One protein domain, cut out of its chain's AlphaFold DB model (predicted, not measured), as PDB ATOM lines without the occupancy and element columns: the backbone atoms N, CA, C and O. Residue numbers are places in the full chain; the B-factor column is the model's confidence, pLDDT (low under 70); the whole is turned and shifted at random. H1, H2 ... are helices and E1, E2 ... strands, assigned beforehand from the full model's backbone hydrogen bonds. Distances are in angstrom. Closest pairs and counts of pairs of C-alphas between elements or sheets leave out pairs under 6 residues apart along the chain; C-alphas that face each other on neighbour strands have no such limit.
ATOM      1  N   MET A   1     139.337 141.095  88.877       77.06
ATOM      2  CA  MET A   1     138.783 139.848  89.434       77.06
ATOM      3  C   MET A   1     139.696 138.692  89.061       77.06
ATOM      4  O   MET A   1     140.128 138.662  87.913       77.06
ATOM      5  N   LYS A   2     140.053 137.821  90.010       83.25
ATOM      6  CA  LYS A   2     140.643 136.512  89.686       83.25
ATOM      7  C   LYS A   2     139.513 135.498  89.539       83.25
ATOM      8  O   LYS A   2     138.513 135.628  90.249       83.25
ATOM      9  N   PHE A   3     139.675 134.540  88.639       89.38
ATOM     10  CA  PHE A   3     138.732 133.442  88.486       89.38
ATOM     11  C   PHE A   3     139.442 132.125  88.196       89.38
ATOM     12  O   PHE A   3     140.548 132.118  87.653       89.38
ATOM     13  N   TRP A   4     138.775 131.028  88.535       92.44
ATOM     14  CA  TRP A   4     139.243 129.669  88.317       92.44
ATOM     15  C   TRP A   4     138.119 128.833  87.728       92.44
ATOM     16  O   TRP A   4     136.987 128.893  88.207       92.44
ATOM     17  N   LYS A   5     138.443 128.047  86.705       93.31
ATOM     18  CA  LYS A   5     137.541 127.036  86.161       93.31
ATOM     19  C   LYS A   5     137.868 125.700  86.810       93.31
ATOM     20  O   LYS A   5     139.002 125.230  86.725       93.31
ATOM     21  N   LEU A   6     136.885 125.121  87.480       92.75
ATOM     22  CA  LEU A   6     136.978 123.843  88.172       92.75
ATOM     23  C   LEU A   6     136.060 122.837  87.492       92.75
ATOM     24  O   LEU A   6     134.993 123.196  87.001       92.75
ATOM     25  N   LYS A   7     136.461 121.573  87.498       88.50
ATOM     26  CA  LYS A   7     135.669 120.485  86.941       88.50
ATOM     27  C   LYS A   7     135.692 119.289  87.872       88.50
ATOM     28  O   LYS A   7     136.757 118.822  88.273       88.50
ATOM     29  N   MET A   8     134.513 118.765  88.163       84.38
ATOM     30  CA  MET A   8     134.327 117.488  88.838       84.38
ATOM     31  C   MET A   8     133.249 116.723  88.082       84.38
ATOM     32  O   MET A   8     132.236 117.301  87.693       84.38
ATOM     33  N   ASN A   9     133.493 115.436  87.826       81.81
ATOM     34  CA  ASN A   9     132.647 114.624  86.952       81.81
ATOM     35  C   ASN A   9     132.401 115.328  85.596       81.81
ATOM     36  O   ASN A   9     133.354 115.635  84.873       81.81
ATOM     37  N   ASP A  10     131.134 115.574  85.253       78.62
ATOM     38  CA  ASP A  10     130.702 116.239  84.018       78.62
ATOM     39  C   ASP A  10     130.238 117.688  84.232       78.62
ATOM     40  O   ASP A  10     129.767 118.333  83.294       78.62
ATOM     41  N   ARG A  11     130.416 118.229  85.443       79.69
ATOM     42  CA  ARG A  11     130.021 119.595  85.798       79.69
ATOM     43  C   ARG A  11     131.217 120.535  85.788       79.69
ATOM     44  O   ARG A  11     132.299 120.195  86.275       79.69
ATOM     45  N   ASN A  12     131.002 121.730  85.245       87.06
ATOM     46  CA  ASN A  12     131.989 122.800  85.265       87.06
ATOM     47  C   ASN A  12     131.538 123.862  86.257       87.06
ATOM     48  O   ASN A  12     130.362 124.213  86.321       87.06
ATOM     49  N   TYR A  13     132.496 124.402  86.992       90.56
ATOM     50  CA  TYR A  13     132.263 125.439  87.973       90.56
ATOM     51  C   TYR A  13     133.210 126.603  87.737       90.56
ATOM     52  O   TYR A  13     134.394 126.423  87.449       90.56
ATOM     53  N   LEU A  14     132.691 127.808  87.919       92.69
ATOM     54  CA  LEU A  14     133.451 129.039  87.879       92.69
ATOM     55  C   LEU A  14     133.560 129.598  89.295       92.69
ATOM     56  O   LEU A  14     132.566 130.005  89.890       92.69
ATOM     57  N   LEU A  15     134.777 129.632  89.833       92.31
ATOM     58  CA  LEU A  15     135.068 130.291  91.100       92.31
ATOM     59  C   LEU A  15     135.602 131.691  90.826       92.31
ATOM     60  O   LEU A  15     136.571 131.855  90.091       92.31
ATOM     61  N   VAL A  16     135.004 132.704  91.441       89.94
ATOM     62  CA  VAL A  16     135.432 134.100  91.348       89.94
ATOM     63  C   VAL A  16     135.804 134.636  92.723       89.94
ATOM     64  O   VAL A  16     135.134 134.377  93.719       89.94
ATOM     65  N   SER A  17     136.882 135.418  92.781       83.19
ATOM     66  CA  SER A  17     137.288 136.127  93.996       83.19
ATOM     67  C   SER A  17     137.005 137.620  93.860       83.19
ATOM     68  O   SER A  17     137.537 138.293  92.964       83.19
ATOM     69  N   VAL A  18     136.170 138.140  94.767       66.94
ATOM     70  CA  VAL A  18     135.707 139.538  94.761       66.94
ATOM     71  C   VAL A  18     136.835 140.494  95.168       66.94
ATOM     72  O   VAL A  18     136.923 141.610  94.653       66.94
ATOM     73  N   ARG A  19     137.756 140.055  96.038       63.12
ATOM     74  CA  ARG A  19     138.881 140.863  96.538       63.12
ATOM     75  C   ARG A  19     140.221 140.228  96.176       63.12
ATOM     76  O   ARG A  19     140.601 139.201  96.733       63.12
ATOM     77  N   ARG A  20     140.952 140.887  95.264       56.94
ATOM     78  CA  ARG A  20     142.235 140.411  94.709       56.94
ATOM     79  C   ARG A  20     143.309 140.127  95.765       56.94
ATOM     80  O   ARG A  20     144.120 139.242  95.538       56.94
ATOM     81  N   GLU A  21     143.331 140.874  96.865       58.19
ATOM     82  CA  GLU A  21     144.483 140.890  97.779       58.19
ATOM     83  C   GLU A  21     144.428 139.825  98.876       58.19
ATOM     84  O   GLU A  21     145.469 139.469  99.424       58.19
ATOM     85  N   HIS A  22     143.242 139.298  99.203       63.91
ATOM     86  CA  HIS A  22     143.105 138.413 100.365       63.91
ATOM     87  C   HIS A  22     142.306 137.131 100.123       63.91
ATOM     88  O   HIS A  22     142.269 136.299 101.020       63.91
ATOM     89  N   MET A  23     141.655 136.960  98.960       73.06
ATOM     90  CA  MET A  23     140.874 135.752  98.624       73.06
ATOM     91  C   MET A  23     139.895 135.296  99.731       73.06
ATOM     92  O   MET A  23     139.576 134.117  99.833       73.06
ATOM     93  N   ARG A  24     139.412 136.243 100.551       80.88
ATOM     94  CA  ARG A  24     138.567 135.974 101.727       80.88
ATOM     95  C   ARG A  24     137.115 135.728 101.385       80.88
ATOM     96  O   ARG A  24     136.442 135.044 102.128       80.88
ATOM     97  N   ASP A  25     136.638 136.323 100.301       88.19
ATOM     98  CA  ASP A  25     135.258 136.201  99.857       88.19
ATOM     99  C   ASP A  25     135.279 135.686  98.420       88.19
ATOM    100  O   ASP A  25     135.736 136.385  97.499       88.19
ATOM    101  N   VAL A  26     134.840 134.442  98.248       90.69
ATOM    102  CA  VAL A  26     134.774 133.777  96.945       90.69
ATOM    103  C   VAL A  26     133.371 133.282  96.638       90.69
ATOM    104  O   VAL A  26     132.629 132.870  97.525       90.69
ATOM    105  N   THR A  27     133.014 133.307  95.363       92.94
ATOM    106  CA  THR A  27     131.735 132.792  94.882       92.94
ATOM    107  C   THR A  27     132.010 131.695  93.870       92.94
ATOM    108  O   THR A  27     132.790 131.904  92.945       92.94
ATOM    109  N   LEU A  28     131.399 130.530  94.055       92.88
ATOM    110  CA  LEU A  28     131.442 129.413  93.118       92.88
ATOM    111  C   LEU A  28     130.077 129.301  92.438       92.88
ATOM    112  O   LEU A  28     129.074 129.162  93.130       92.88
ATOM    113  N   CYS A  29     130.050 129.326  91.110       91.38
ATOM    114  CA  CYS A  29     128.838 129.138  90.315       91.38
ATOM    115  C   CYS A  29     128.988 127.919  89.403       91.38
ATOM    116  O   CYS A  29     130.077 127.683  88.879       91.38
ATOM    117  N   SER A  30     127.910 127.171  89.174       84.75
ATOM    118  CA  SER A  30     127.855 126.212  88.058       84.75
ATOM    119  C   SER A  30     127.915 126.970  86.720       84.75
ATOM    120  O   SER A  30     127.359 128.061  86.609       84.75
ATOM    121  N   GLU A  31     128.591 126.444  85.694       80.81
ATOM    122  CA  GLU A  31     128.548 127.055  84.350       80.81
ATOM    123  C   GLU A  31     127.238 126.749  83.611       80.81
ATOM    124  O   GLU A  31     126.867 127.472  82.690       80.81
ATOM    125  N   GLN A  32     126.540 125.678  83.993       77.75
ATOM    126  CA  GLN A  32     125.359 125.170  83.293       77.75
ATOM    127  C   GLN A  32     124.022 125.629  83.901       77.75
ATOM    128  O   GLN A  32     123.038 124.907  83.808       77.75
ATOM    129  N   MET A  33     123.979 126.816  84.507       77.38
ATOM    130  CA  MET A  33     122.772 127.336  85.165       77.38
ATOM    131  C   MET A  33     121.669 127.681  84.153       77.38
ATOM    132  O   MET A  33     121.943 128.348  83.150       77.38
ATOM    133  N   GLN A  34     120.432 127.239  84.403       70.00
ATOM    134  CA  GLN A  34     119.295 127.465  83.495       70.00
ATOM    135  C   GLN A  34     118.046 128.090  84.141       70.00
ATOM    136  O   GLN A  34     117.228 128.650  83.407       70.00
ATOM    137  N   GLN A  35     117.853 127.981  85.462       73.38
ATOM    138  CA  GLN A  35     116.572 128.282  86.134       73.38
ATOM    139  C   GLN A  35     116.688 129.356  87.233       73.38
ATOM    140  O   GLN A  35     117.595 130.180  87.228       73.38
ATOM    141  N   GLU A  36     115.724 129.396  88.162       82.81
ATOM    142  CA  GLU A  36     115.869 130.128  89.419       82.81
ATOM    143  C   GLU A  36     117.110 129.649  90.173       82.81
ATOM    144  O   GLU A  36     117.471 128.474  90.128       82.81
ATOM    145  N   HIS A  37     117.756 130.565  90.889       86.69
ATOM    146  CA  HIS A  37     119.005 130.288  91.581       86.69
ATOM    147  C   HIS A  37     118.810 130.306  93.090       86.69
ATOM    148  O   HIS A  37     118.059 131.115  93.637       86.69
ATOM    149  N   GLN A  38     119.580 129.471  93.769       87.56
ATOM    150  CA  GLN A  38     119.714 129.478  95.218       87.56
ATOM    151  C   GLN A  38     121.178 129.672  95.594       87.56
ATOM    152  O   GLN A  38     122.087 129.431  94.796       87.56
ATOM    153  N   SER A  39     121.414 130.126  96.823       90.50
ATOM    154  CA  SER A  39     122.771 130.378  97.284       90.50
ATOM    155  C   SER A  39     123.024 129.835  98.678       90.50
ATOM    156  O   SER A  39     122.204 129.993  99.583       90.50
ATOM    157  N   PHE A  40     124.199 129.243  98.844       89.94
ATOM    158  CA  PHE A  40     124.635 128.597 100.066       89.94
ATOM    159  C   PHE A  40     125.897 129.272 100.581       89.94
ATOM    160  O   PHE A  40     126.942 129.234  99.935       89.94
ATOM    161  N   ALA A  41     125.803 129.895 101.751       92.25
ATOM    162  CA  ALA A  41     126.948 130.512 102.403       92.25
ATOM    163  C   ALA A  41     127.697 129.505 103.286       92.25
ATOM    164  O   ALA A  41     127.096 128.637 103.928       92.25
ATOM    165  N   GLY A  42     129.015 129.663 103.361       92.81
ATOM    166  CA  GLY A  42     129.862 128.872 104.243       92.81
ATOM    167  C   GLY A  42     131.229 129.500 104.481       92.81
ATOM    168  O   GLY A  42     131.509 130.623 104.054       92.81
ATOM    169  N   SER A  43     132.078 128.777 105.204       93.81
ATOM    170  CA  SER A  43     133.449 129.196 105.485       93.81
ATOM    171  C   SER A  43     134.415 128.024 105.604       93.81
ATOM    172  O   SER A  43     134.022 126.883 105.863       93.81
ATOM    173  N   ILE A  44     135.701 128.308 105.415       93.94
ATOM    174  CA  ILE A  44     136.770 127.380 105.776       93.94
ATOM    175  C   ILE A  44     137.016 127.512 107.284       93.94
ATOM    176  O   ILE A  44     137.215 128.605 107.812       93.94
ATOM    177  N   VAL A  45     136.955 126.401 108.014       92.81
ATOM    178  CA  VAL A  45     137.034 126.413 109.480       92.81
ATOM    179  C   VAL A  45     138.441 126.809 109.923       92.81
ATOM    180  O   VAL A  45     139.420 126.240 109.450       92.81
ATOM    181  N   ARG A  46     138.523 127.732 110.893       89.31
ATOM    182  CA  ARG A  46     139.765 128.350 111.415       89.31
ATOM    183  C   ARG A  46     140.488 129.284 110.442       89.31
ATOM    184  O   ARG A  46     141.559 129.770 110.783       89.31
ATOM    185  N   GLU A  47     139.892 129.574 109.295       88.94
ATOM    186  CA  GLU A  47     140.425 130.507 108.307       88.94
ATOM    187  C   GLU A  47     139.464 131.693 108.147       88.94
ATOM    188  O   GLU A  47     138.250 131.551 108.308       88.94
ATOM    189  N   ASP A  48     139.981 132.865 107.779       87.19
ATOM    190  CA  ASP A  48     139.160 134.041 107.439       87.19
ATOM    191  C   ASP A  48     138.722 133.996 105.962       87.19
ATOM    192  O   ASP A  48     138.921 134.940 105.198       87.19
ATOM    193  N   ILE A  49     138.199 132.843 105.531       89.81
ATOM    194  CA  ILE A  49     137.725 132.609 104.163       89.81
ATOM    195  C   ILE A  49     136.261 132.195 104.217       89.81
ATOM    196  O   ILE A  49     135.908 131.120 104.707       89.81
ATOM    197  N   ARG A  50     135.413 133.060 103.677       92.25
ATOM    198  CA  ARG A  50     133.987 132.873 103.459       92.25
ATOM    199  C   ARG A  50     133.733 132.615 101.987       92.25
ATOM    200  O   ARG A  50     134.430 133.116 101.101       92.25
ATOM    201  N   PHE A  51     132.689 131.855 101.724       92.56
ATOM    202  CA  PHE A  51     132.285 131.583 100.365       92.56
ATOM    203  C   PHE A  51     130.777 131.547 100.208       92.56
ATOM    204  O   PHE A  51     130.027 131.358 101.168       92.56
ATOM    205  N   GLN A  52     130.362 131.694  98.959       93.12
ATOM    206  CA  GLN A  52     129.002 131.472  98.512       93.12
ATOM    207  C   GLN A  52     129.027 130.490  97.343       93.12
ATOM    208  O   GLN A  52     129.789 130.671  96.396       93.12
ATOM    209  N   ILE A  53     128.206 129.452  97.408       91.56
ATOM    210  CA  ILE A  53     127.963 128.537  96.296       91.56
ATOM    211  C   ILE A  53     126.609 128.904  95.699       91.56
ATOM    212  O   ILE A  53     125.627 128.988  96.434       91.56
ATOM    213  N   VAL A  54     126.567 129.164  94.397       90.94
ATOM    214  CA  VAL A  54     125.356 129.514  93.653       90.94
ATOM    215  C   VAL A  54     125.078 128.404  92.648       90.94
ATOM    216  O   VAL A  54     125.922 128.077  91.812       90.94
ATOM    217  N   GLU A  55     123.898 127.810  92.757       86.25
ATOM    218  CA  GLU A  55     123.459 126.677  91.941       86.25
ATOM    219  C   GLU A  55     122.002 126.881  91.523       86.25
ATOM    220  O   GLU A  55     121.298 127.723  92.096       86.25
ATOM    221  N   ASP A  56     121.548 126.094  90.548       84.31
ATOM    222  CA  ASP A  56     120.133 126.035  90.202       84.31
ATOM    223  C   ASP A  56     119.321 125.579  91.423       84.31
ATOM    224  O   ASP A  56     119.745 124.736  92.232       84.31
ATOM    225  N   ALA A  57     118.162 126.209  91.594       80.81
ATOM    226  CA  ALA A  57     117.234 125.914  92.665       80.81
ATOM    227  C   ALA A  57     116.798 124.452  92.583       80.81
ATOM    228  O   ALA A  57     116.522 123.917  91.510       80.81
ATOM    229  N   ASN A  58     116.731 123.793  93.738       75.12
ATOM    230  CA  ASN A  58     116.288 122.411  93.808       75.12
ATOM    231  C   ASN A  58     115.259 122.219  94.916       75.12
ATOM    232  O   ASN A  58     115.366 122.880  95.951       75.12
ATOM    233  N   PRO A  59     114.300 121.288  94.754       71.12
ATOM    234  CA  PRO A  59     113.237 121.089  95.738       71.12
ATOM    235  C   PRO A  59     113.736 120.722  97.141       71.12
ATOM    236  O   PRO A  59     113.037 120.962  98.119       71.12
ATOM    237  N   ALA A  60     114.931 120.134  97.251       70.44
ATOM    238  CA  ALA A  60     115.516 119.750  98.530       70.44
ATOM    239  C   ALA A  60     116.231 120.914  99.242       70.44
ATOM    240  O   ALA A  60     116.541 120.785 100.423       70.44
ATOM    241  N   ASN A  61     116.486 122.037  98.557       74.69
ATOM    242  CA  ASN A  61     117.258 123.179  99.060       74.69
ATOM    243  C   ASN A  61     118.622 122.763  99.656       74.69
ATOM    244  O   ASN A  61     119.053 123.244 100.707       74.69
ATOM    245  N   LEU A  62     119.287 121.808  98.997       75.75
ATOM    246  CA  LEU A  62     120.595 121.282  99.397       75.75
ATOM    247  C   LEU A  62     121.676 121.689  98.401       75.75
ATOM    248  O   LEU A  62     121.465 121.606  97.192       75.75
ATOM    249  N   CYS A  63     122.849 122.056  98.909       79.50
ATOM    250  CA  CYS A  63     124.020 122.306  98.073       79.50
ATOM    251  C   CYS A  63     124.614 120.993  97.546       79.50
ATOM    252  O   CYS A  63     124.667 119.995  98.274       79.50
ATOM    253  N   SER A  64     125.102 120.993  96.303       80.56
ATOM    254  CA  SER A  64     125.769 119.821  95.740       80.56
ATOM    255  C   SER A  64     127.113 119.541  96.426       80.56
ATOM    256  O   SER A  64     127.932 120.429  96.673       80.56
ATOM    257  N   LEU A  65     127.388 118.263  96.703       81.62
ATOM    258  CA  LEU A  65     128.679 117.850  97.266       81.62
ATOM    259  C   LEU A  65     129.834 118.058  96.278       81.62
ATOM    260  O   LEU A  65     130.976 118.228  96.701       81.62
ATOM    261  N   GLU A  66     129.545 118.067  94.977       83.69
ATOM    262  CA  GLU A  66     130.510 118.353  93.914       83.69
ATOM    263  C   GLU A  66     131.006 119.798  93.992       83.69
ATOM    264  O   GLU A  66     132.216 120.030  93.989       83.69
ATOM    265  N   ALA A  67     130.100 120.765  94.172       85.62
ATOM    266  CA  ALA A  67     130.466 122.162  94.384       85.62
ATOM    267  C   ALA A  67     131.319 122.334  95.650       85.62
ATOM    268  O   ALA A  67     132.347 123.016  95.622       85.62
ATOM    269  N   VAL A  68     130.956 121.651  96.742       88.31
ATOM    270  CA  VAL A  68     131.753 121.640  97.982       88.31
ATOM    271  C   VAL A  68     133.153 121.065  97.740       88.31
ATOM    272  O   VAL A  68     134.140 121.647  98.197       88.31
ATOM    273  N   CYS A  69     133.267 119.964  96.994       89.06
ATOM    274  CA  CYS A  69     134.553 119.358  96.637       89.06
ATOM    275  C   CYS A  69     135.409 120.287  95.769       89.06
ATOM    276  O   CYS A  69     136.595 120.457  96.056       89.06
ATOM    277  N   CYS A  70     134.823 120.922  94.750       91.56
ATOM    278  CA  CYS A  70     135.495 121.917  93.912       91.56
ATOM    279  C   CYS A  70     136.034 123.085  94.744       91.56
ATOM    280  O   CYS A  70     137.191 123.479  94.590       91.56
ATOM    281  N   LEU A  71     135.229 123.600  95.674       93.12
ATOM    282  CA  LEU A  71     135.632 124.701  96.541       93.12
ATOM    283  C   LEU A  71     136.775 124.311  97.487       93.12
ATOM    284  O   LEU A  71     137.761 125.041  97.612       93.12
ATOM    285  N   GLY A  72     136.675 123.144  98.127       93.19
ATOM    286  CA  GLY A  72     137.735 122.637  98.994       93.19
ATOM    287  C   GLY A  72     139.025 122.343  98.240       93.19
ATOM    288  O   GLY A  72     140.105 122.662  98.732       93.19
ATOM    289  N   PHE A  73     138.923 121.780  97.033       94.12
ATOM    290  CA  PHE A  73     140.067 121.553  96.155       94.12
ATOM    291  C   PHE A  73     140.773 122.853  95.794       94.12
ATOM    292  O   PHE A  73     141.992 122.937  95.936       94.12
ATOM    293  N   TRP A  74     140.013 123.867  95.372       93.94
ATOM    294  CA  TRP A  74     140.551 125.190  95.083       93.94
ATOM    295  C   TRP A  74     141.315 125.741  96.289       93.94
ATOM    296  O   TRP A  74     142.487 126.079  96.148       93.94
ATOM    297  N   TYR A  75     140.706 125.752  97.479       93.50
ATOM    298  CA  TYR A  75     141.368 126.228  98.696       93.50
ATOM    299  C   TYR A  75     142.670 125.454  98.961       93.50
ATOM    300  O   TYR A  75     143.739 126.045  99.097       93.50
ATOM    301  N   MET A  76     142.609 124.122  98.959       94.31
ATOM    302  CA  MET A  76     143.776 123.270  99.194       94.31
ATOM    303  C   MET A  76     144.901 123.525  98.179       94.31
ATOM    304  O   MET A  76     146.072 123.539  98.554       94.31
ATOM    305  N   LYS A  77     144.569 123.807  96.914       91.62
ATOM    306  CA  LYS A  77     145.551 124.169  95.882       91.62
ATOM    307  C   LYS A  77     146.131 125.566  96.050       91.62
ATOM    308  O   LYS A  77     147.339 125.713  95.920       91.62
ATOM    309  N   GLN A  78     145.305 126.568  96.334       89.31
ATOM    310  CA  GLN A  78     145.762 127.956  96.467       89.31
ATOM    311  C   GLN A  78     146.638 128.177  97.703       89.31
ATOM    312  O   GLN A  78     147.506 129.044  97.686       89.31
ATOM    313  N   PHE A  79     146.414 127.405  98.769       90.00
ATOM    314  CA  PHE A  79     147.100 127.565 100.054       90.00
ATOM    315  C   PHE A  79     148.037 126.398 100.399       90.00
ATOM    316  O   PHE A  79     148.455 126.279 101.552       90.00
ATOM    317  N   GLU A  80     148.341 125.539  99.419       91.75
ATOM    318  CA  GLU A  80     149.261 124.399  99.550       91.75
ATOM    319  C   GLU A  80     148.946 123.513 100.774       91.75
ATOM    320  O   GLU A  80     149.800 123.209 101.608       91.75
ATOM    321  N   LYS A  81     147.674 123.121 100.910       93.12
ATOM    322  CA  LYS A  81     147.179 122.242 101.978       93.12
ATOM    323  C   LYS A  81     146.747 120.896 101.413       93.12
ATOM    324  O   LYS A  81     146.137 120.829 100.354       93.12
ATOM    325  N   ASP A  82     146.922 119.840 102.200       93.25
ATOM    326  CA  ASP A  82     146.400 118.506 101.865       93.25
ATOM    327  C   ASP A  82     145.035 118.220 102.499       93.25
ATOM    328  O   ASP A  82     144.382 117.226 102.183       93.25
ATOM    329  N   THR A  83     144.592 119.064 103.433       95.44
ATOM    330  CA  THR A  83     143.317 118.895 104.133       95.44
ATOM    331  C   THR A  83     142.667 120.233 104.430       95.44
ATOM    332  O   THR A  83     143.365 121.206 104.714       95.44
ATOM    333  N   CYS A  84     141.339 120.258 104.472       95.00
ATOM    334  CA  CYS A  84     140.576 121.393 104.980       95.00
ATOM    335  C   CYS A  84     139.310 120.917 105.695       95.00
ATOM    336  O   CYS A  84     138.847 119.798 105.477       95.00
ATOM    337  N   ASN A  85     138.751 121.778 106.540       94.38
ATOM    338  CA  ASN A  85     137.412 121.601 107.084       94.38
ATOM    339  C   ASN A  85     136.541 122.734 106.549       94.38
ATOM    340  O   ASN A  85     136.932 123.900 106.609       94.38
ATOM    341  N   ILE A  86     135.368 122.391 106.037       92.12
ATOM    342  CA  ILE A  86     134.404 123.338 105.488       92.12
ATOM    343  C   ILE A  86     133.175 123.351 106.377       92.12
ATOM    344  O   ILE A  86     132.646 122.292 106.709       92.12
ATOM    345  N   ARG A  87     132.704 124.546 106.730       90.75
ATOM    346  CA  ARG A  87     131.437 124.745 107.423       90.75
ATOM    347  C   ARG A  87     130.382 125.302 106.478       90.75
ATOM    348  O   ARG A  87     130.586 126.357 105.886       90.75
ATOM    349  N   MET A  88     129.245 124.622 106.384       86.31
ATOM    350  CA  MET A  88     128.064 125.046 105.623       86.31
ATOM    351  C   MET A  88     126.797 124.659 106.370       86.31
ATOM    352  O   MET A  88     126.705 123.520 106.813       86.31
ATOM    353  N   GLN A  89     125.822 125.570 106.479       72.31
ATOM    354  CA  GLN A  89     124.500 125.287 107.072       72.31
ATOM    355  C   GLN A  89     124.590 124.458 108.377       72.31
ATOM    356  O   GLN A  89     124.005 123.387 108.485       72.31
ATOM    357  N   GLU A  90     125.408 124.921 109.335       68.81
ATOM    358  CA  GLU A  90     125.690 124.265 110.637       68.81
ATOM    359  C   GLU A  90     126.461 122.933 110.591       68.81
ATOM    360  O   GLU A  90     126.791 122.360 111.630       68.81
ATOM    361  N   ARG A  91     126.831 122.452 109.407       77.00
ATOM    362  CA  ARG A  91     127.571 121.202 109.213       77.00
ATOM    363  C   ARG A  91     129.042 121.489 108.986       77.00
ATOM    364  O   ARG A  91     129.392 122.394 108.236       77.00
ATOM    365  N   GLU A  92     129.902 120.695 109.614       87.44
ATOM    366  CA  GLU A  92     131.336 120.679 109.333       87.44
ATOM    367  C   GLU A  92     131.685 119.399 108.578       87.44
ATOM    368  O   GLU A  92     131.472 118.290 109.073       87.44
ATOM    369  N   CYS A  93     132.229 119.564 107.378       86.69
ATOM    370  CA  CYS A  93     132.716 118.480 106.543       86.69
ATOM    371  C   CYS A  93     134.239 118.541 106.495       86.69
ATOM    372  O   CYS A  93     134.824 119.620 106.376       86.69
ATOM    373  N   ARG A  94     134.891 117.382 106.549       92.81
ATOM    374  CA  ARG A  94     136.345 117.295 106.411       92.81
ATOM    375  C   ARG A  94     136.686 116.886 104.991       92.81
ATOM    376  O   ARG A  94     136.084 115.972 104.449       92.81
ATOM    377  N   MET A  95     137.704 117.499 104.415       93.81
ATOM    378  CA  MET A  95     138.247 117.112 103.124       93.81
ATOM    379  C   MET A  95     139.722 116.779 103.215       93.81
ATOM    380  O   MET A  95     140.476 117.359 104.000       93.81
ATOM    381  N   LYS A  96     140.123 115.840 102.368       93.94
ATOM    382  CA  LYS A  96     141.517 115.522 102.087       93.94
ATOM    383  C   LYS A  96     141.738 115.550 100.586       93.94
ATOM    384  O   LYS A  96     140.855 115.147  99.832       93.94
ATOM    385  N   CYS A  97     142.912 115.979 100.164       91.56
ATOM    386  CA  CYS A  97     143.332 115.954  98.777       91.56
ATOM    387  C   CYS A  97     144.637 115.173  98.649       91.56
ATOM    388  O   CYS A  97     145.565 115.357  99.430       91.56
ATOM    389  N   PHE A  98     144.710 114.310  97.640       88.81
ATOM    390  CA  PHE A  98     145.958 113.726  97.178       88.81
ATOM    391  C   PHE A  98     146.069 113.949  95.672       88.81
ATOM    392  O   PHE A  98     145.296 113.389  94.893       88.81
ATOM    393  N   ARG A  99     147.026 114.785  95.255       87.94
ATOM    394  CA  ARG A  99     147.142 115.300  93.879       87.94
ATOM    395  C   ARG A  99     145.877 116.036  93.433       87.94
ATOM    396  O   ARG A  99     145.757 117.224  93.711       87.94
ATOM    397  N   ASN A 100     144.988 115.359  92.717       86.44
ATOM    398  CA  ASN A 100     143.698 115.854  92.244       86.44
ATOM    399  C   ASN A 100     142.526 115.019  92.783       86.44
ATOM    400  O   ASN A 100     141.376 115.370  92.557       86.44
ATOM    401  N   LEU A 101     142.796 113.930  93.507       87.75
ATOM    402  CA  LEU A 101     141.770 113.118  94.145       87.75
ATOM    403  C   LEU A 101     141.342 113.788  95.451       87.75
ATOM    404  O   LEU A 101     142.110 113.840  96.415       87.75
ATOM    405  N   VAL A 102     140.115 114.290  95.481       89.06
ATOM    406  CA  VAL A 102     139.480 114.833  96.680       89.06
ATOM    407  C   VAL A 102     138.707 113.723  97.364       89.06
ATOM    408  O   VAL A 102     138.054 112.924  96.706       89.06
ATOM    409  N   THR A 103     138.788 113.657  98.688       89.44
ATOM    410  CA  THR A 103     137.933 112.823  99.532       89.44
ATOM    411  C   THR A 103     137.225 113.711 100.542       89.44
ATOM    412  O   THR A 103     137.870 114.272 101.430       89.44
ATOM    413  N   LEU A 104     135.910 113.820 100.406       88.69
ATOM    414  CA  LEU A 104     135.007 114.501 101.320       88.69
ATOM    415  C   LEU A 104     134.456 113.499 102.335       88.69
ATOM    416  O   LEU A 104     133.873 112.488 101.960       88.69
ATOM    417  N   GLU A 105     134.646 113.791 103.614       88.94
ATOM    418  CA  GLU A 105     134.156 113.047 104.769       88.94
ATOM    419  C   GLU A 105     133.002 113.822 105.417       88.94
ATOM    420  O   GLU A 105     133.169 114.959 105.871       88.94
ATOM    421  N   ILE A 106     131.839 113.177 105.481       80.06
ATOM    422  CA  ILE A 106     130.597 113.719 106.037       80.06
ATOM    423  C   ILE A 106     130.097 112.757 107.115       80.06
ATOM    424  O   ILE A 106     130.262 111.541 107.000       80.06
ATOM    425  N   ARG A 107     129.490 113.288 108.180       77.06
ATOM    426  CA  ARG A 107     128.767 112.457 109.150       77.06
ATOM    427  C   ARG A 107     127.450 111.968 108.551       77.06
ATOM    428  O   ARG A 107     126.766 112.722 107.865       77.06
ATOM    429  N   GLU A 108     127.103 110.724 108.843       68.75
ATOM    430  CA  GLU A 108     125.791 110.166 108.522       68.75
ATOM    431  C   GLU A 108     124.677 110.924 109.273       68.75
ATOM    432  O   GLU A 108     124.845 111.263 110.447       68.75
ATOM    433  N   HIS A 109     123.565 111.224 108.592       65.62
ATOM    434  CA  HIS A 109     122.380 111.895 109.155       65.62
ATOM    435  C   HIS A 109     121.154 111.661 108.253       65.62
ATOM    436  O   HIS A 109     121.300 111.161 107.147       65.62
ATOM    437  N   ASP A 110     119.963 112.100 108.665       53.66
ATOM    438  CA  ASP A 110     118.691 112.012 107.920       53.66
ATOM    439  C   ASP A 110     118.778 112.329 106.416       53.66
ATOM    440  O   ASP A 110     118.135 111.663 105.611       53.66
ATOM    441  N   THR A 111     119.589 113.318 106.014       58.22
ATOM    442  CA  THR A 111     119.772 113.680 104.595       58.22
ATOM    443  C   THR A 111     120.639 112.678 103.824       58.22
ATOM    444  O   THR A 111     120.441 112.469 102.632       58.22
ATOM    445  N   TYR A 112     121.616 112.069 104.493       60.72
ATOM    446  CA  TYR A 112     122.566 111.122 103.919       60.72
ATOM    447  C   TYR A 112     122.718 109.962 104.901       60.72
ATOM    448  O   TYR A 112     123.610 109.967 105.754       60.72
ATOM    449  N   ARG A 113     121.800 108.996 104.813       58.94
ATOM    450  CA  ARG A 113     121.792 107.795 105.654       58.94
ATOM    451  C   ARG A 113     122.118 106.562 104.834       58.94
ATOM    452  O   ARG A 113     121.782 106.491 103.652       58.94
ATOM    453  N   MET A 114     122.745 105.577 105.459       58.22
ATOM    454  CA  MET A 114     122.839 104.255 104.865       58.22
ATOM    455  C   MET A 114     121.423 103.657 104.763       58.22
ATOM    456  O   MET A 114     120.687 103.689 105.753       58.22
ATOM    457  N   PRO A 115     121.017 103.097 103.612       55.19
ATOM    458  CA  PRO A 115     119.733 102.413 103.512       55.19
ATOM    459  C   PRO A 115     119.627 101.249 104.499       55.19
ATOM    460  O   PRO A 115     120.597 100.531 104.752       55.19
ATOM    461  N   GLU A 116     118.426 101.053 105.037       52.84
ATOM    462  CA  GLU A 116     118.128  99.998 106.013       52.84
ATOM    463  C   GLU A 116     117.870  98.629 105.355       52.84
ATOM    464  O   GLU A 116     118.080  97.603 106.001       52.84
ATOM    465  N   ALA A 117     117.459  98.588 104.078       44.44
ATOM    466  CA  ALA A 117     117.056  97.365 103.376       44.44
ATOM    467  C   ALA A 117     118.091  96.885 102.334       44.44
ATOM    468  O   ALA A 117     118.709  97.688 101.640       44.44
ATOM    469  N   TYR A 118     118.246  95.555 102.231       44.72
ATOM    470  CA  TYR A 118     119.193  94.823 101.363       44.72
ATOM    471  C   TYR A 118     118.709  94.602  99.933       44.72
ATOM    472  O   TYR A 118     119.273  93.772  99.219       44.72
ATOM    473  N   GLU A 119     117.661  95.285  99.497       38.25
ATOM    474  CA  GLU A 119     117.349  95.232  98.081       38.25
ATOM    475  C   GLU A 119     118.427  96.036  97.371       38.25
ATOM    476  O   GLU A 119     118.650  97.209  97.679       38.25
ATOM    477  N   ILE A 120     119.145  95.372  96.461       41.25
ATOM    478  CA  ILE A 120     119.894  96.049  95.412       41.25
ATOM    479  C   ILE A 120     118.834  96.838  94.650       41.25
ATOM    480  O   ILE A 120     118.226  96.349  93.707       41.25
ATOM    481  N   GLN A 121     118.528  98.036  95.139       36.22
ATOM    482  CA  GLN A 121     117.806  99.006  94.360       36.22
ATOM    483  C   GLN A 121     118.775  99.339  93.240       36.22
ATOM    484  O   GLN A 121     119.869  99.849  93.496       36.22
ATOM    485  N   ASP A 122     118.378  99.026  92.009       35.88
ATOM    486  CA  ASP A 122     119.110  99.331  90.774       35.88
ATOM    487  C   ASP A 122     119.505 100.818  90.652       35.88
ATOM    488  O   ASP A 122     120.252 101.214  89.759       35.88
ATOM    489  N   ALA A 123     119.054 101.654  91.587       37.47
ATOM    490  CA  ALA A 123     119.540 102.990  91.810       37.47
ATOM    491  C   ALA A 123     119.433 103.379  93.294       37.47
ATOM    492  O   ALA A 123     118.352 103.712  93.778       37.47
ATOM    493  N   MET A 124     120.559 103.450  94.013       38.06
ATOM    494  CA  MET A 124     120.625 104.400  95.126       38.06
ATOM    495  C   MET A 124     120.743 105.791  94.505       38.06
ATOM    496  O   MET A 124     121.821 106.215  94.083       38.06
ATOM    497  N   HIS A 125     119.614 106.482  94.391       40.22
ATOM    498  CA  HIS A 125     119.586 107.852  93.905       40.22
ATOM    499  C   HIS A 125     120.179 108.774  94.973       40.22
ATOM    500  O   HIS A 125     119.543 109.047  95.988       40.22
ATOM    501  N   PHE A 126     121.385 109.291  94.731       43.47
ATOM    502  CA  PHE A 126     121.769 110.551  95.355       43.47
ATOM    503  C   PHE A 126     121.199 111.638  94.464       43.47
ATOM    504  O   PHE A 126     121.620 111.827  93.323       43.47
ATOM    505  N   SER A 127     120.165 112.302  94.959       34.78
ATOM    506  CA  SER A 127     119.570 113.445  94.290       34.78
ATOM    507  C   SER A 127     120.568 114.602  94.305       34.78
ATOM    508  O   SER A 127     120.680 115.345  95.277       34.78
ATOM    509  N   THR A 128     121.302 114.762  93.205       39.66
ATOM    510  CA  THR A 128     121.760 116.085  92.779       39.66
ATOM    511  C   THR A 128     120.616 116.801  92.045       39.66
ATOM    512  O   THR A 128     119.829 116.138  91.366       39.66
ATOM    513  N   PRO A 129     120.526 118.136  92.149       36.75
ATOM    514  CA  PRO A 129     119.414 118.976  91.671       36.75
ATOM    515  C   PRO A 129     118.889 118.793  90.245       36.75
ATOM    516  O   PRO A 129     117.734 119.105  89.988       36.75
ATOM    517  N   GLU A 130     119.707 118.311  89.312       35.06
ATOM    518  CA  GLU A 130     119.453 118.463  87.865       35.06
ATOM    519  C   GLU A 130     119.262 117.132  87.127       35.06
ATOM    520  O   GLU A 130     119.463 117.019  85.922       35.06
ATOM    521  N   GLY A 131     118.873 116.091  87.852       36.69
ATOM    522  CA  GLY A 131     118.762 114.747  87.308       36.69
ATOM    523  C   GLY A 131     119.599 113.815  88.152       36.69
ATOM    524  O   GLY A 131     120.778 114.056  88.409       36.69
ATOM    525  N   SER A 132     118.947 112.773  88.644       38.97
ATOM    526  CA  SER A 132     119.553 111.779  89.508       38.97
ATOM    527  C   SER A 132     120.813 111.206  88.860       38.97
ATOM    528  O   SER A 132     120.720 110.477  87.866       38.97
ATOM    529  N   GLU A 133     121.987 111.467  89.432       40.91
ATOM    530  CA  GLU A 133     123.103 110.561  89.216       40.91
ATOM    531  C   GLU A 133     122.730 109.248  89.905       40.91
ATOM    532  O   GLU A 133     122.736 109.122  91.129       40.91
ATOM    533  N   THR A 134     122.327 108.262  89.107       41.19
ATOM    534  CA  THR A 134     122.208 106.886  89.572       41.19
ATOM    535  C   THR A 134     123.608 106.420  89.956       41.19
ATOM    536  O   THR A 134     124.417 106.087  89.087       41.19
ATOM    537  N   LEU A 135     123.924 106.443  91.251       45.59
ATOM    538  CA  LEU A 135     125.067 105.705  91.766       45.59
ATOM    539  C   LEU A 135     124.699 104.231  91.683       45.59
ATOM    540  O   LEU A 135     123.636 103.841  92.162       45.59
ATOM    541  N   ILE A 136     125.555 103.421  91.067       44.47
ATOM    542  CA  ILE A 136     125.404 101.966  91.086       44.47
ATOM    543  C   ILE A 136     126.002 101.505  92.420       44.47
ATOM    544  O   ILE A 136     127.225 101.603  92.595       44.47
ATOM    545  N   PRO A 137     125.189 101.064  93.397       44.47
ATOM    546  CA  PRO A 137     125.713 100.597  94.668       44.47
ATOM    547  C   PRO A 137     126.307  99.194  94.491       44.47
ATOM    548  O   PRO A 137     125.593  98.213  94.316       44.47
ATOM    549  N   VAL A 138     127.628  99.070  94.587       46.69
ATOM    550  CA  VAL A 138     128.310  97.789  94.810       46.69
ATOM    551  C   VAL A 138     128.422  97.571  96.321       46.69
ATOM    552  O   VAL A 138     129.373  97.971  96.995       46.69
ATOM    553  N   TYR A 139     127.401  96.945  96.890       49.00
ATOM    554  CA  TYR A 139     127.362  96.657  98.319       49.00
ATOM    555  C   TYR A 139     128.232  95.442  98.677       49.00
ATOM    556  O   TYR A 139     128.062  94.363  98.110       49.00
ATOM    557  N   ARG A 140     129.135  95.579  99.659       44.94
ATOM    558  CA  ARG A 140     129.825  94.442 100.293       44.94
ATOM    559  C   ARG A 140     129.978  94.672 101.790       44.94
ATOM    560  O   ARG A 140     130.834  95.432 102.224       44.94
ATOM    561  N   LYS A 141     129.222  93.929 102.597       50.34
ATOM    562  CA  LYS A 141     129.543  93.788 104.022       50.34
ATOM    563  C   LYS A 141     130.869  93.060 104.191       50.34
ATOM    564  O   LYS A 141     131.055  91.991 103.616       50.34
ATOM    565  N   ALA A 142     131.733  93.606 105.035       42.44
ATOM    566  CA  ALA A 142     132.864  92.889 105.595       42.44
ATOM    567  C   ALA A 142     132.691  92.853 107.115       42.44
ATOM    568  O   ALA A 142     132.442  93.882 107.742       42.44
ATOM    569  N   TYR A 143     132.787  91.659 107.688       44.09
ATOM    570  CA  TYR A 143     132.841  91.454 109.130       44.09
ATOM    571  C   TYR A 143     134.315  91.317 109.525       44.09
ATOM    572  O   TYR A 143     135.050  90.583 108.863       44.09
ATOM    573  N   HIS A 144     134.745  92.018 110.574       40.88
ATOM    574  CA  HIS A 144     136.030  91.791 111.236       40.88
ATOM    575  C   HIS A 144     135.802  91.921 112.749       40.88
ATOM    576  O   HIS A 144     135.253  92.930 113.185       40.88
ATOM    577  N   ASP A 145     136.165  90.893 113.520       43.50
ATOM    578  CA  ASP A 145     136.098  90.839 114.994       43.50
ATOM    579  C   ASP A 145     134.795  91.370 115.627       43.50
ATOM    580  O   ASP A 145     134.829  92.232 116.502       43.50
ATOM    581  N   ASP A 146     133.631  90.898 115.165       43.91
ATOM    582  CA  ASP A 146     132.297  91.284 115.675       43.91
ATOM    583  C   ASP A 146     131.949  92.788 115.595       43.91
ATOM    584  O   ASP A 146     130.862  93.213 115.998       43.91
ATOM    585  N   LEU A 147     132.811  93.605 114.983       46.19
ATOM    586  CA  LEU A 147     132.544  95.000 114.673       46.19
ATOM    587  C   LEU A 147     131.934  95.092 113.275       46.19
ATOM    588  O   LEU A 147     132.524  94.720 112.258       46.19
ATOM    589  N   LEU A 148     130.708  95.610 113.214       47.09
ATOM    590  CA  LEU A 148     130.018  95.831 111.955       47.09
ATOM    591  C   LEU A 148     130.669  96.996 111.191       47.09
ATOM    592  O   LEU A 148     130.263  98.153 111.311       47.09
ATOM    593  N   HIS A 149     131.634  96.682 110.331       49.75
ATOM    594  CA  HIS A 149     132.102  97.603 109.303       49.75
ATOM    595  C   HIS A 149     131.097  97.604 108.143       49.75
ATOM    596  O   HIS A 149     131.195  96.852 107.173       49.75
ATOM    597  N   LYS A 150     130.071  98.456 108.256       50.94
ATOM    598  CA  LYS A 150     129.144  98.762 107.156       50.94
ATOM    599  C   LYS A 150     129.914  99.470 106.038       50.94
ATOM    600  O   LYS A 150     130.034 100.690 106.063       50.94
ATOM    601  N   ILE A 151     130.435  98.710 105.075       52.34
ATOM    602  CA  ILE A 151     131.071  99.244 103.868       52.34
ATOM    603  C   ILE A 151     130.088  99.096 102.705       52.34
ATOM    604  O   ILE A 151     129.914  98.028 102.131       52.34
ATOM    605  N   ALA A 152     129.413 100.180 102.349       55.28
ATOM    606  CA  ALA A 152     128.752 100.280 101.051       55.28
ATOM    607  C   ALA A 152     129.708 101.002 100.100       55.28
ATOM    608  O   ALA A 152     130.285 102.009 100.504       55.28
ATOM    609  N   VAL A 153     129.905 100.489  98.881       57.44
ATOM    610  CA  VAL A 153     130.729 101.143  97.857       57.44
ATOM    611  C   VAL A 153     129.847 101.491  96.665       57.44
ATOM    612  O   VAL A 153     129.359 100.605  95.988       57.44
ATOM    613  N   GLY A 154     129.608 102.768  96.399       57.75
ATOM    614  CA  GLY A 154     128.874 103.214  95.210       57.75
ATOM    615  C   GLY A 154     129.812 103.842  94.191       57.75
ATOM    616  O   GLY A 154     130.801 104.459  94.585       57.75
ATOM    617  N   VAL A 155     129.502 103.720  92.901       56.09
ATOM    618  CA  VAL A 155     130.160 104.523  91.856       56.09
ATOM    619  C   VAL A 155     129.151 105.375  91.106       56.09
ATOM    620  O   VAL A 155     128.050 104.901  90.827       56.09
ATOM    621  N   SER A 156     129.485 106.638  90.819       54.12
ATOM    622  CA  SER A 156     128.599 107.501  90.024       54.12
ATOM    623  C   SER A 156     128.424 106.935  88.614       54.12
ATOM    624  O   SER A 156     129.216 106.098  88.162       54.12
ATOM    625  N   ARG A 157     127.393 107.380  87.887       45.78
ATOM    626  CA  ARG A 157     127.178 106.965  86.494       45.78
ATOM    627  C   ARG A 157     128.423 107.320  85.663       45.78
ATOM    628  O   ARG A 157     128.808 108.478  85.567       45.78
ATOM    629  N   GLY A 158     129.084 106.306  85.100       50.78
ATOM    630  CA  GLY A 158     130.368 106.458  84.398       50.78
ATOM    631  C   GLY A 158     131.627 106.236  85.252       50.78
ATOM    632  O   GLY A 158     132.727 106.401  84.735       50.78
ATOM    633  N   GLY A 159     131.495 105.845  86.527       57.62
ATOM    634  CA  GLY A 159     132.610 105.396  87.371       57.62
ATOM    635  C   GLY A 159     133.523 106.503  87.905       57.62
ATOM    636  O   GLY A 159     134.658 106.219  88.282       57.62
ATOM    637  N   LYS A 160     133.069 107.761  87.901       66.81
ATOM    638  CA  LYS A 160     133.929 108.937  88.136       66.81
ATOM    639  C   LYS A 160     134.112 109.283  89.614       66.81
ATOM    640  O   LYS A 160     135.170 109.775  89.995       66.81
ATOM    641  N   SER A 161     133.117 108.967  90.438       70.88
ATOM    642  CA  SER A 161     133.131 109.188  91.883       70.88
ATOM    643  C   SER A 161     132.949 107.875  92.638       70.88
ATOM    644  O   SER A 161     132.137 107.046  92.240       70.88
ATOM    645  N   LEU A 162     133.681 107.705  93.740       74.31
ATOM    646  CA  LEU A 162     133.612 106.573  94.660       74.31
ATOM    647  C   LEU A 162     132.966 107.013  95.973       74.31
ATOM    648  O   LEU A 162     133.496 107.878  96.670       74.31
ATOM    649  N   LEU A 163     131.870 106.373  96.354       72.62
ATOM    650  CA  LEU A 163     131.173 106.623  97.607       72.62
ATOM    651  C   LEU A 163     131.409 105.464  98.573       72.62
ATOM    652  O   LEU A 163     131.244 104.315  98.179       72.62
ATOM    653  N   ARG A 164     131.809 105.737  99.818       75.31
ATOM    654  CA  ARG A 164     132.056 104.709 100.843       75.31
ATOM    655  C   ARG A 164     131.372 105.051 102.156       75.31
ATOM    656  O   ARG A 164     131.456 106.189 102.596       75.31
ATOM    657  N   TRP A 165     130.800 104.057 102.825       73.50
ATOM    658  CA  TRP A 165     130.379 104.176 104.223       73.50
ATOM    659  C   TRP A 165     131.369 103.467 105.133       73.50
ATOM    660  O   TRP A 165     131.938 102.443 104.761       73.50
ATOM    661  N   SER A 166     131.605 104.032 106.311       70.19
ATOM    662  CA  SER A 166     132.313 103.364 107.400       70.19
ATOM    663  C   SER A 166     132.068 104.119 108.701       70.19
ATOM    664  O   SER A 166     132.196 105.340 108.729       70.19
ATOM    665  N   ASN A 167     131.740 103.411 109.784       70.88
ATOM    666  CA  ASN A 167     131.674 103.961 111.145       70.88
ATOM    667  C   ASN A 167     130.866 105.280 111.262       70.88
ATOM    668  O   ASN A 167     131.376 106.276 111.778       70.88
ATOM    669  N   ASN A 168     129.619 105.297 110.767       71.75
ATOM    670  CA  ASN A 168     128.711 106.463 110.737       71.75
ATOM    671  C   ASN A 168     129.245 107.670 109.942       71.75
ATOM    672  O   ASN A 168     128.882 108.825 110.192       71.75
ATOM    673  N   LYS A 169     130.152 107.413 108.999       77.06
ATOM    674  CA  LYS A 169     130.705 108.407 108.084       77.06
ATOM    675  C   LYS A 169     130.522 107.968 106.648       77.06
ATOM    676  O   LYS A 169     130.554 106.779 106.327       77.06
ATOM    677  N   ILE A 170     130.391 108.973 105.800       76.88
ATOM    678  CA  ILE A 170     130.243 108.862 104.360       76.88
ATOM    679  C   ILE A 170     131.446 109.539 103.725       76.88
ATOM    680  O   ILE A 170     131.818 110.650 104.103       76.88
ATOM    681  N   TYR A 171     132.056 108.860 102.765       81.25
ATOM    682  CA  TYR A 171     133.232 109.312 102.047       81.25
ATOM    683  C   TYR A 171     132.919 109.392 100.561       81.25
ATOM    684  O   TYR A 171     132.790 108.356  99.915       81.25
ATOM    685  N   LEU A 172     132.856 110.598 100.007       81.69
ATOM    686  CA  LEU A 172     132.801 110.824  98.564       81.69
ATOM    687  C   LEU A 172     134.218 111.104  98.069       81.69
ATOM    688  O   LEU A 172     134.861 112.030  98.550       81.69
ATOM    689  N   SER A 173     134.727 110.295  97.145       83.75
ATOM    690  CA  SER A 173     136.068 110.452  96.576       83.75
ATOM    691  C   SER A 173     135.986 110.631  95.065       83.75
ATOM    692  O   SER A 173     135.438 109.764  94.392       83.75
ATOM    693  N   ALA A 174     136.538 111.714  94.526       83.31
ATOM    694  CA  ALA A 174     136.488 112.001  93.096       83.31
ATOM    695  C   ALA A 174     137.682 112.850  92.645       83.31
ATOM    696  O   ALA A 174     138.208 113.641  93.439       83.31
ATOM    697  N   PRO A 175     138.135 112.711  91.390       85.19
ATOM    698  CA  PRO A 175     139.100 113.631  90.825       85.19
ATOM    699  C   PRO A 175     138.440 114.994  90.571       85.19
ATOM    700  O   PRO A 175     137.392 115.082  89.934       85.19
ATOM    701  N   VAL A 176     139.091 116.055  91.040       86.44
ATOM    702  CA  VAL A 176     138.739 117.445  90.743       86.44
ATOM    703  C   VAL A 176     139.868 118.067  89.936       86.44
ATOM    704  O   VAL A 176     141.040 117.959  90.296       86.44
ATOM    705  N   TYR A 177     139.521 118.722  88.839       87.88
ATOM    706  CA  TYR A 177     140.458 119.403  87.956       87.88
ATOM    707  C   TYR A 177     140.277 120.914  88.073       87.88
ATOM    708  O   TYR A 177     139.174 121.406  88.299       87.88
ATOM    709  N   MET A 178     141.378 121.649  87.943       88.06
ATOM    710  CA  MET A 178     141.376 123.104  87.827       88.06
ATOM    711  C   MET A 178     141.927 123.429  86.443       88.06
ATOM    712  O   MET A 178     143.140 123.447  86.244       88.06
ATOM    713  N   ASP A 179     141.018 123.599  85.490       80.81
ATOM    714  CA  ASP A 179     141.333 123.663  84.062       80.81
ATOM    715  C   ASP A 179     141.992 124.993  83.677       80.81
ATOM    716  O   ASP A 179     142.748 125.059  82.709       80.81
ATOM    717  N   TYR A 180     141.704 126.068  84.419       78.75
ATOM    718  CA  TYR A 180     142.200 127.404  84.096       78.75
ATOM    719  C   TYR A 180     142.207 128.346  85.309       78.75
ATOM    720  O   TYR A 180     141.249 128.363  86.081       78.75
ATOM    721  N   GLU A 181     143.247 129.178  85.427       82.00
ATOM    722  CA  GLU A 181     143.280 130.381  86.274       82.00
ATOM    723  C   GLU A 181     143.379 131.619  85.376       82.00
ATOM    724  O   GLU A 181     144.219 131.685  84.479       82.00
ATOM    725  N   GLY A 182     142.543 132.624  85.639       78.12
ATOM    726  CA  GLY A 182     142.497 133.849  84.850       78.12
ATOM    727  C   GLY A 182     142.339 135.122  85.668       78.12
ATOM    728  O   GLY A 182     141.901 135.128  86.821       78.12
TER     729      GLY A 182
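AT A GLANCE: This is residues 1 to 182 of the 187 residues of an uncharacterized protein of Erysipelotrichaceae bacterium I46 (UniProt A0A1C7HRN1). A closed barrel of nine strands is curled round one helix, H1. From one flank of its long strand E15, the sheet goes on past the ring through E14, E13, E10 and E9, and the small hairpin of E11 and E12 makes the far end of this extension. The printed part has 182 residues, with fifteen named strands and one named helix in the order E1 to E5, H1, E6 to E15; it is mostly strand, and the barrel sheet is mixed. It is compact, with a radius of gyration of the C-alphas of 16.7 A, and spans 54 by 36 by 29 A.

IN THESE COORDINATES: The ring is made by E1, residues 2 to 8, 20.1 A long from first to last C-alpha; E2, 11 to 17, 19.8 A; E3, 25 to 30, 17.1 A; E5, 50 to 56, 20.4 A; E4, 37 to 44, 22.9 A; E6, 83 to 88, 16.5 A; E7, 91 to 98, 23.2 A; E8, 101 to 107, 19.9 A; and E15, 169 to 182, 36.4 A. E1 begins at C-alpha 2 (140.643, 136.512, 89.686) and E15 ends at C-alpha 182 (142.497, 133.849, 84.850). H1 holds residues 65 to 78, 19.9 A, from C-alpha 65 (128.679, 117.850, 97.266). Beyond the ring are E14, 162 to 166, 13.2 A; E13, 152 to 155, 10.2 A; E10, 133 to 139, 17.2 A; and E9, 124 to 126. E11, 142 to 144, and E12, 147 to 149, form a separate sheet.

HOW THE PARTS SIT: Round the ring run E1, E2, E3, E5, E4, E6, E7, E8, E15 and back to E1. E3 and E5 are parallel, with N 28 and O 52 at 2.8 A; the other neighbours in the ring are antiparallel. Within hydrogen-bond range are N 4 and O 15 of hairpin E1 and E2, 2.8 A; N 14 and O 29 of hairpin E2 and E3, 2.8 A; N 40 and O 53 of hairpin E4 and E5, 2.8 A; N 43 and O 87 of E4 and E6, 2.9 A; N 86 and O 93 of hairpin E6 and E7, 2.8 A; N 96 and O 103 of hairpin E7 and E8, 2.9 A; N 104 and O 172 of E8 and E15, 2.8 A; and N 5 and O 180 of E15 and E1, 2.9 A. E1 E2 E3, E6 E7 E8 and E13 E14 E15 are meanders, each strand the antiparallel neighbour of the one before. The sheet curls round H1, which stands at the sheet's level at a height of 2.3 A; the closest C-alphas of H1 and E1 are those of Cys 70 and Leu 6, 6.2 A apart. In H1 every O i to N i+4 pair is within hydrogen-bond range. E15 pairs with E8 over residues 169 to 175, with E14 over 169 to 173 and with E1 over 176 to 182, and bends by 62 degrees at residue 179. E8 lies on one side of E15 and E14 on the other side. N 164 and O 171 of hairpin E14 and E15 are 2.8 A apart, N 154 and O 163 of hairpin E13 and E14 2.9 A, and N 138 and O 153 of the antiparallel pair E10 and E13 2.7 A. Hairpin E9 and E10 has no N and O pair within range. E10 runs on into E11 at 44 degrees, and E12 runs on into E13 at 8 degrees; N 147 and O 144 of hairpin E11 and E12 are 3.1 A apart.

THE WHOLE: The two C-alphas farthest apart, of Met 1 and Asp 146, are 55.6 A apart. The printed part has no cut. The link from E8 to E9, residues 108 to 123, is long. Mean pLDDT of the printed part is 73.8; residues 18 to 22, 90 and 108 to 160 are under 70.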